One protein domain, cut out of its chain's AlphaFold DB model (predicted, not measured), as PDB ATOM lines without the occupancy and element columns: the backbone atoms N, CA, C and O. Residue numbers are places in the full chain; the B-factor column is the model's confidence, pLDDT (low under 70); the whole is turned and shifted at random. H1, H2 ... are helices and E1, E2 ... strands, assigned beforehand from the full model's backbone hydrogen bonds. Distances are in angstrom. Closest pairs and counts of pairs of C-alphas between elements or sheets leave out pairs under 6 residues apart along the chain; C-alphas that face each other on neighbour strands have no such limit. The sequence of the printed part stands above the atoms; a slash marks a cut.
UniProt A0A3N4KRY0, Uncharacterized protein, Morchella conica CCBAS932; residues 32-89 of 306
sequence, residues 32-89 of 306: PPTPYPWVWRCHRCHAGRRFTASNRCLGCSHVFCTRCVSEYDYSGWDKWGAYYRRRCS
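What this domain is: This is residues 32 to 89 of the 306 residues of an uncharacterized protein of Morchella conica CCBAS932 (UniProt A0A3N4KRY0). A small three-stranded sheet has a long loop, residues 51 to 68, gathered with the turn of the E1 and E2 hairpin at one end, while one helix, H1, runs away from the other end like an arm and makes much of the length. The 58 printed residues hold three named strands and one named helix in the order E1, E2, E3, H1; the sheet's order is E2, E1, E3, all antiparallel. The class is mixed, helices and strands, with under half of the residues in named elements. The whole is loose, with a radius of gyration of the C-alphas of 13.8 A and spans of 44 by 16 by 15 A.

Where its parts are: Strand E1, residues 38 to 41, measures 9.9 A and begins at C-alpha 38, (95.227, -54.588, 199.164). Strand E2 is residues 48 to 50, 7.1 A, and strand E3 is residues 69 to 72, 9.7 A. Helix H1, residues 74 to 89, measures 22.1 A and ends at C-alpha 89, (75.705, -57.268, 220.118).

How they stand to each other: E1 is the inner strand, and E2 and E3 are edge strands. E1 and E3 are antiparallel at 144 degrees; N 39 and O 71 are 2.8 A apart, within hydrogen-bond range. E1 and E2 form a hairpin, antiparallel at 142 degrees, with N 49 and O 40 within hydrogen-bond range at 2.8 A. E2 and E3 are apart. H1 is not on the sheet, with 3 pairs of C-alphas within 10 A, and is apart from E1 and E2. In H1 every O i to N i+4 pair is within hydrogen-bond range.

The domain as a whole: The outline is a rod, and its two farthest C-alphas, those of His 62 and Ser 89, are 44.6 A apart. The printed part has no cut. The link from E2 to E3 is long, 18 residues, and that from E3 to H1 is tight, 1 residue. The mean pLDDT of the printed part is 89.8; residue 53 is under 70.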
ATOM      1  N   PRO A  32      91.019 -60.862 215.396       89.69
ATOM      2  CA  PRO A  32      91.611 -61.196 214.118       89.69
ATOM      3  C   PRO A  32      92.600 -60.080 213.750       89.69
ATOM      4  O   PRO A  32      92.348 -58.911 214.061       89.69
ATOM      5  N   PRO A  33      93.727 -60.415 213.105       90.25
ATOM      6  CA  PRO A  33      94.651 -59.398 212.625       90.25
ATOM      7  C   PRO A  33      93.907 -58.423 211.710       90.25
ATOM      8  O   PRO A  33      93.038 -58.841 210.940       90.25
ATOM      9  N   THR A  34      94.255 -57.138 211.792       91.62
ATOM     10  CA  THR A  34      93.696 -56.113 210.909       91.62
ATOM     11  C   THR A  34      93.889 -56.541 209.450       91.62
ATOM     12  O   THR A  34      95.001 -56.944 209.079       91.62
ATOM     13  N   PRO A  35      92.824 -56.530 208.633       92.12
ATOM     14  CA  PRO A  35      92.910 -56.888 207.228       92.12
ATOM     15  C   PRO A  35      93.788 -55.890 206.483       92.12
ATOM     16  O   PRO A  35      94.001 -54.760 206.924       92.12
ATOM     17  N   TYR A  36      94.316 -56.316 205.343       88.44
ATOM     18  CA  TYR A  36      95.131 -55.441 204.512       88.44
ATOM     19  C   TYR A  36      94.223 -54.717 203.525       88.44
ATOM     20  O   TYR A  36      93.261 -55.309 203.043       88.44
ATOM     21  N   PRO A  37      94.512 -53.456 203.180       90.31
ATOM     22  CA  PRO A  37      93.708 -52.755 202.187       90.31
ATOM     23  C   PRO A  37      93.809 -53.440 200.818       90.31
ATOM     24  O   PRO A  37      92.817 -53.546 200.112       90.31
ATOM     25  N   TRP A  38      94.977 -53.995 200.475       90.38
ATOM     26  CA  TRP A  38      95.227 -54.588 199.164       90.38
ATOM     27  C   TRP A  38      95.944 -55.933 199.280       90.38
ATOM     28  O   TRP A  38      96.919 -56.090 200.028       90.38
ATOM     29  N   VAL A  39      95.486 -56.900 198.491       92.81
ATOM     30  CA  VAL A  39      96.104 -58.211 198.302       92.81
ATOM     31  C   VAL A  39      96.431 -58.423 196.830       92.81
ATOM     32  O   VAL A  39      95.652 -58.102 195.941       92.81
ATOM     33  N   TRP A  40      97.601 -58.987 196.558       91.38
ATOM     34  CA  TRP A  40      97.996 -59.389 195.214       91.38
ATOM     35  C   TRP A  40      97.585 -60.818 194.940       91.38
ATOM     36  O   TRP A  40      97.881 -61.712 195.736       91.38
ATOM     37  N   ARG A  41      97.027 -61.050 193.757       94.12
ATOM     38  CA  ARG A  41      96.793 -62.382 193.218       94.12
ATOM     39  C   ARG A  41      97.765 -62.672 192.085       94.12
ATOM     40  O   ARG A  41      97.797 -62.006 191.051       94.12
ATOM     41  N   CYS A  42      98.578 -63.700 192.289       94.75
ATOM     42  CA  CYS A  42      99.505 -64.186 191.277       94.75
ATOM     43  C   CYS A  42      98.739 -64.755 190.069       94.75
ATOM     44  O   CYS A  42      98.007 -65.721 190.226       94.75
ATOM     45  N   HIS A  43      98.957 -64.253 188.852       94.50
ATOM     46  CA  HIS A  43      98.296 -64.801 187.653       94.50
ATOM     47  C   HIS A  43      98.702 -66.248 187.301       94.50
ATOM     48  O   HIS A  43      98.023 -66.891 186.511       94.50
ATOM     49  N   ARG A  44      99.834 -66.751 187.824       94.88
ATOM     50  CA  ARG A  44     100.349 -68.093 187.490       94.88
ATOM     51  C   ARG A  44      99.838 -69.170 188.441       94.88
ATOM     52  O   ARG A  44      99.479 -70.250 187.996       94.88
ATOM     53  N   CYS A  45      99.853 -68.905 189.747       95.88
ATOM     54  CA  CYS A  45      99.424 -69.870 190.765       95.88
ATOM     55  C   CYS A  45      98.172 -69.439 191.536       95.88
ATOM     56  O   CYS A  45      97.763 -70.142 192.454       95.88
ATOM     57  N   HIS A  46      97.596 -68.278 191.218       94.12
ATOM     58  CA  HIS A  46      96.403 -67.701 191.852       94.12
ATOM     59  C   HIS A  46      96.494 -67.498 193.371       94.12
ATOM     60  O   HIS A  46      95.500 -67.163 194.016       94.12
ATOM     61  N   ALA A  47      97.692 -67.632 193.951       92.75
ATOM     62  CA  ALA A  47      97.917 -67.409 195.369       92.75
ATOM     63  C   ALA A  47      97.765 -65.922 195.713       92.75
ATOM     64  O   ALA A  47      98.447 -65.072 195.129       92.75
ATOM     65  N   GLY A  48      96.908 -65.643 196.698       91.56
ATOM     66  CA  GLY A  48      96.787 -64.345 197.352       91.56
ATOM     67  C   GLY A  48      97.968 -64.086 198.293       91.56
ATOM     68  O   GLY A  48      98.350 -64.953 199.090       91.56
ATOM     69  N   ARG A  49      98.579 -62.907 198.197       90.88
ATOM     70  CA  ARG A  49      99.668 -62.440 199.067       90.88
ATOM     71  C   ARG A  49      99.413 -60.992 199.475       90.88
ATOM     72  O   ARG A  49      98.787 -60.234 198.747       90.88
ATOM     73  N   ARG A  50      99.918 -60.600 200.641       88.44
ATOM     74  CA  ARG A  50      99.861 -59.208 201.112       88.44
ATOM     75  C   ARG A  50     100.840 -58.352 200.303       88.44
ATOM     76  O   ARG A  50     101.908 -58.845 199.946       88.44
ATOM     77  N   PHE A  51     100.499 -57.083 200.061       78.62
ATOM     78  CA  PHE A  51     101.324 -56.127 199.295       78.62
ATOM     79  C   PHE A  51     102.760 -55.981 199.826       78.62
ATOM     80  O   PHE A  51     103.686 -55.725 199.069       78.62
ATOM     81  N   THR A  52     102.974 -56.239 201.114       79.06
ATOM     82  CA  THR A  52     104.285 -56.124 201.763       79.06
ATOM     83  C   THR A  52     105.239 -57.294 201.482       79.06
ATOM     84  O   THR A  52     106.394 -57.252 201.895       79.06
ATOM     85  N   ALA A  53     104.794 -58.356 200.802       68.94
ATOM     86  CA  ALA A  53     105.478 -59.651 200.783       68.94
ATOM     87  C   ALA A  53     106.580 -59.818 199.711       68.94
ATOM     88  O   ALA A  53     106.941 -60.957 199.422       68.94
ATOM     89  N   SER A  54     107.157 -58.728 199.185       83.88
ATOM     90  CA  SER A  54     108.108 -58.653 198.048       83.88
ATOM     91  C   SER A  54     107.460 -58.562 196.664       83.88
ATOM     92  O   SER A  54     106.315 -58.949 196.477       83.88
ATOM     93  N   ASN A  55     108.238 -58.129 195.664       88.06
ATOM     94  CA  ASN A  55     107.825 -58.059 194.254       88.06
ATOM     95  C   ASN A  55     107.737 -59.445 193.574       88.06
ATOM     96  O   ASN A  55     107.626 -59.532 192.347       88.06
ATOM     97  N   ARG A  56     107.827 -60.542 194.341       92.81
ATOM     98  CA  ARG A  56     107.767 -61.916 193.837       92.81
ATOM     99  C   ARG A  56     106.714 -62.738 194.567       92.81
ATOM    100  O   ARG A  56     106.559 -62.673 195.785       92.81
ATOM    101  N   CYS A  57     106.014 -63.592 193.829       92.31
ATOM    102  CA  CYS A  57     105.072 -64.531 194.416       92.31
ATOM    103  C   CYS A  57     105.822 -65.597 195.230       92.31
ATOM    104  O   CYS A  57     106.537 -66.413 194.660       92.31
ATOM    105  N   LEU A  58     105.590 -65.686 196.544       92.69
ATOM    106  CA  LEU A  58     106.243 -66.706 197.387       92.69
ATOM    107  C   LEU A  58     105.842 -68.160 197.057       92.69
ATOM    108  O   LEU A  58     106.426 -69.084 197.599       92.69
ATOM    109  N   GLY A  59     104.795 -68.379 196.251       92.00
ATOM    110  CA  GLY A  59     104.354 -69.726 195.866       92.00
ATOM    111  C   GLY A  59     105.052 -70.275 194.619       92.00
ATOM    112  O   GLY A  59     105.389 -71.448 194.577       92.00
ATOM    113  N   CYS A  60     105.266 -69.436 193.601       94.75
ATOM    114  CA  CYS A  60     105.838 -69.858 192.312       94.75
ATOM    115  C   CYS A  60     107.059 -69.035 191.874       94.75
ATOM    116  O   CYS A  60     107.516 -69.165 190.742       94.75
ATOM    117  N   SER A  61     107.537 -68.139 192.739       94.31
ATOM    118  CA  SER A  61     108.665 -67.232 192.510       94.31
ATOM    119  C   SER A  61     108.541 -66.318 191.287       94.31
ATOM    120  O   SER A  61     109.530 -65.683 190.918       94.31
ATOM    121  N   HIS A  62     107.357 -66.199 190.665       92.62
ATOM    122  CA  HIS A  62     107.173 -65.246 189.571       92.62
ATOM    123  C   HIS A  62     107.381 -63.824 190.074       92.62
ATOM    124  O   HIS A  62     107.118 -63.542 191.242       92.62
ATOM    125  N   VAL A  63     107.816 -62.929 189.197       93.31
ATOM    126  CA  VAL A  63     107.785 -61.488 189.459       93.31
ATOM    127  C   VAL A  63     106.381 -60.990 189.135       93.31
ATOM    128  O   VAL A  63     105.808 -61.415 188.130       93.31
ATOM    129  N   PHE A  64     105.798 -60.155 189.996       87.62
ATOM    130  CA  PHE A  64     104.472 -59.600 189.725       87.62
ATOM    131  C   PHE A  64     104.513 -58.780 188.427       87.62
ATOM    132  O   PHE A  64     105.332 -57.877 188.280       87.62
ATOM    133  N   CYS A  65     103.663 -59.144 187.467       87.62
ATOM    134  CA  CYS A  65     103.550 -58.493 186.160       87.62
ATOM    135  C   CYS A  65     102.197 -57.781 186.032       87.62
ATOM    136  O   CYS A  65     101.335 -57.952 186.890       87.62
ATOM    137  N   THR A  66     101.958 -57.084 184.921       88.75
ATOM    138  CA  THR A  66     100.698 -56.365 184.640       88.75
ATOM    139  C   THR A  66      99.440 -57.239 184.656       88.75
ATOM    140  O   THR A  66      98.344 -56.728 184.842       88.75
ATOM    141  N   ARG A  67      99.574 -58.564 184.494       89.62
ATOM    142  CA  ARG A  67      98.456 -59.520 184.612       89.62
ATOM    143  C   ARG A  67      98.134 -59.922 186.053       89.62
ATOM    144  O   ARG A  67      97.165 -60.640 186.280       89.62
ATOM    145  N   CYS A  68      98.976 -59.561 187.018       89.12
ATOM    146  CA  CYS A  68      98.696 -59.813 188.426       89.12
ATOM    147  C   CYS A  68      97.693 -58.776 188.915       89.12
ATOM    148  O   CYS A  68      97.867 -57.587 188.675       89.12
ATOM    149  N   VAL A  69      96.652 -59.240 189.597       89.56
ATOM    150  CA  VAL A  69      95.557 -58.375 190.037       89.56
ATOM    151  C   VAL A  69      95.822 -57.960 191.476       89.56
ATOM    152  O   VAL A  69      96.066 -58.816 192.332       89.56
ATOM    153  N   SER A  70      95.793 -56.660 191.742       90.56
ATOM    154  CA  SER A  70      95.619 -56.140 193.095       90.56
ATOM    155  C   SER A  70      94.121 -56.099 193.389       90.56
ATOM    156  O   SER A  70      93.389 -55.329 192.775       90.56
ATOM    157  N   GLU A  71      93.664 -56.948 194.298       91.00
ATOM    158  CA  GLU A  71      92.281 -56.974 194.766       91.00
ATOM    159  C   GLU A  71      92.221 -56.388 196.179       91.00
ATOM    160  O   GLU A  71      93.161 -56.517 196.968       91.00
ATOM    161  N   TYR A  72      91.111 -55.743 196.516       91.81
ATOM    162  CA  TYR A  72      90.835 -55.350 197.894       91.81
ATOM    163  C   TYR A  72      90.536 -56.605 198.738       91.81
ATOM    164  O   TYR A  72      89.858 -57.521 198.265       91.81
ATOM    165  N   ASP A  73      91.033 -56.694 199.979       92.06
ATOM    166  CA  ASP A  73      90.857 -57.890 200.832       92.06
ATOM    167  C   ASP A  73      89.458 -57.963 201.467       92.06
ATOM    168  O   ASP A  73      89.303 -57.959 202.691       92.06
ATOM    169  N   TYR A  74      88.415 -58.054 200.642       92.38
ATOM    170  CA  TYR A  74      87.030 -58.157 201.113       92.38
ATOM    171  C   TYR A  74      86.850 -59.278 202.148       92.38
ATOM    172  O   TYR A  74      86.114 -59.126 203.118       92.38
ATOM    173  N   SER A  75      87.576 -60.388 201.986       89.94
ATOM    174  CA  SER A  75      87.508 -61.534 202.896       89.94
ATOM    175  C   SER A  75      88.078 -61.243 204.287       89.94
ATOM    176  O   SER A  75      87.544 -61.716 205.295       89.94
ATOM    177  N   GLY A  76      89.169 -60.478 204.357       91.38
ATOM    178  CA  GLY A  76      89.760 -60.022 205.604       91.38
ATOM    179  C   GLY A  76      88.858 -59.006 206.291       91.38
ATOM    180  O   GLY A  76      88.596 -59.137 207.487       91.38
ATOM    181  N   TRP A  77      88.346 -58.037 205.529       93.69
ATOM    182  CA  TRP A  77      87.446 -57.002 206.035       93.69
ATOM    183  C   TRP A  77      86.132 -57.563 206.568       93.69
ATOM    184  O   TRP A  77      85.698 -57.150 207.643       93.69
ATOM    185  N   ASP A  78      85.543 -58.562 205.910       93.69
ATOM    186  CA  ASP A  78      84.323 -59.193 206.410       93.69
ATOM    187  C   ASP A  78      84.559 -59.949 207.731       93.69
ATOM    188  O   ASP A  78      83.819 -59.770 208.700       93.69
ATOM    189  N   LYS A  79      85.651 -60.720 207.836       93.00
ATOM    190  CA  LYS A  79      86.020 -61.417 209.085       93.00
ATOM    191  C   LYS A  79      86.312 -60.448 210.224       93.00
ATOM    192  O   LYS A  79      85.909 -60.698 211.363       93.00
ATOM    193  N   TRP A  80      87.016 -59.361 209.923       93.19
ATOM    194  CA  TRP A  80      87.318 -58.307 210.881       93.19
ATOM    195  C   TRP A  80      86.027 -57.632 211.352       93.19
ATOM    196  O   TRP A  80      85.752 -57.613 212.550       93.19
ATOM    197  N   GLY A  81      85.154 -57.226 210.427       92.81
ATOM    198  CA  GLY A  81      83.837 -56.676 210.745       92.81
ATOM    199  C   GLY A  81      82.975 -57.633 211.574       92.81
ATOM    200  O   GLY A  81      82.388 -57.228 212.574       92.81
ATOM    201  N   ALA A  82      82.942 -58.925 211.234       92.56
ATOM    202  CA  ALA A  82      82.179 -59.937 211.966       92.56
ATOM    203  C   ALA A  82      82.660 -60.138 213.413       92.56
ATOM    204  O   ALA A  82      81.852 -60.472 214.287       92.56
ATOM    205  N   TYR A  83      83.955 -59.955 213.677       91.38
ATOM    206  CA  TYR A  83      84.497 -59.987 215.035       91.38
ATOM    207  C   TYR A  83      84.006 -58.795 215.867       91.38
ATOM    208  O   TYR A  83      83.535 -58.996 216.988       91.38
ATOM    209  N   TYR A  84      84.053 -57.576 215.322       88.44
ATOM    210  CA  TYR A  84      83.604 -56.382 216.046       88.44
ATOM    211  C   TYR A  84      82.081 -56.332 216.208       88.44
ATOM    212  O   TYR A  84      81.608 -56.047 217.307       88.44
ATOM    213  N   ARG A  85      81.307 -56.733 215.186       89.38
ATOM    214  CA  ARG A  85      79.836 -56.838 215.272       89.38
ATOM    215  C   ARG A  85      79.398 -57.724 216.439       89.38
ATOM    216  O   ARG A  85      78.591 -57.300 217.257       89.38
ATOM    217  N   ARG A  86      79.996 -58.915 216.582       86.56
ATOM    218  CA  ARG A  86      79.684 -59.838 217.691       86.56
ATOM    219  C   ARG A  86      79.922 -59.227 219.069       86.56
ATOM    220  O   ARG A  86      79.179 -59.527 219.998       86.56
ATOM    221  N   ARG A  87      80.950 -58.389 219.195       81.56
ATOM    222  CA  ARG A  87      81.325 -57.758 220.463       81.56
ATOM    223  C   ARG A  87      80.389 -56.610 220.851       81.56
ATOM    224  O   ARG A  87      80.195 -56.383 222.040       81.56
ATOM    225  N   CYS A  88      79.785 -55.934 219.874       77.38
ATOM    226  CA  CYS A  88      78.773 -54.909 220.130       77.38
ATOM    227  C   CYS A  88      77.411 -55.518 220.505       77.38
ATOM    228  O   CYS A  88      76.737 -54.996 221.387       77.38
ATOM    229  N   SER A  89      77.028 -56.653 219.908       72.12
ATOM    230  CA  SER A  89      75.705 -57.268 220.118       72.12
ATOM    231  C   SER A  89      75.512 -57.948 221.480       72.12
ATOM    232  O   SER A  89      74.396 -58.311 221.827       72.12
TER     233      SER A  89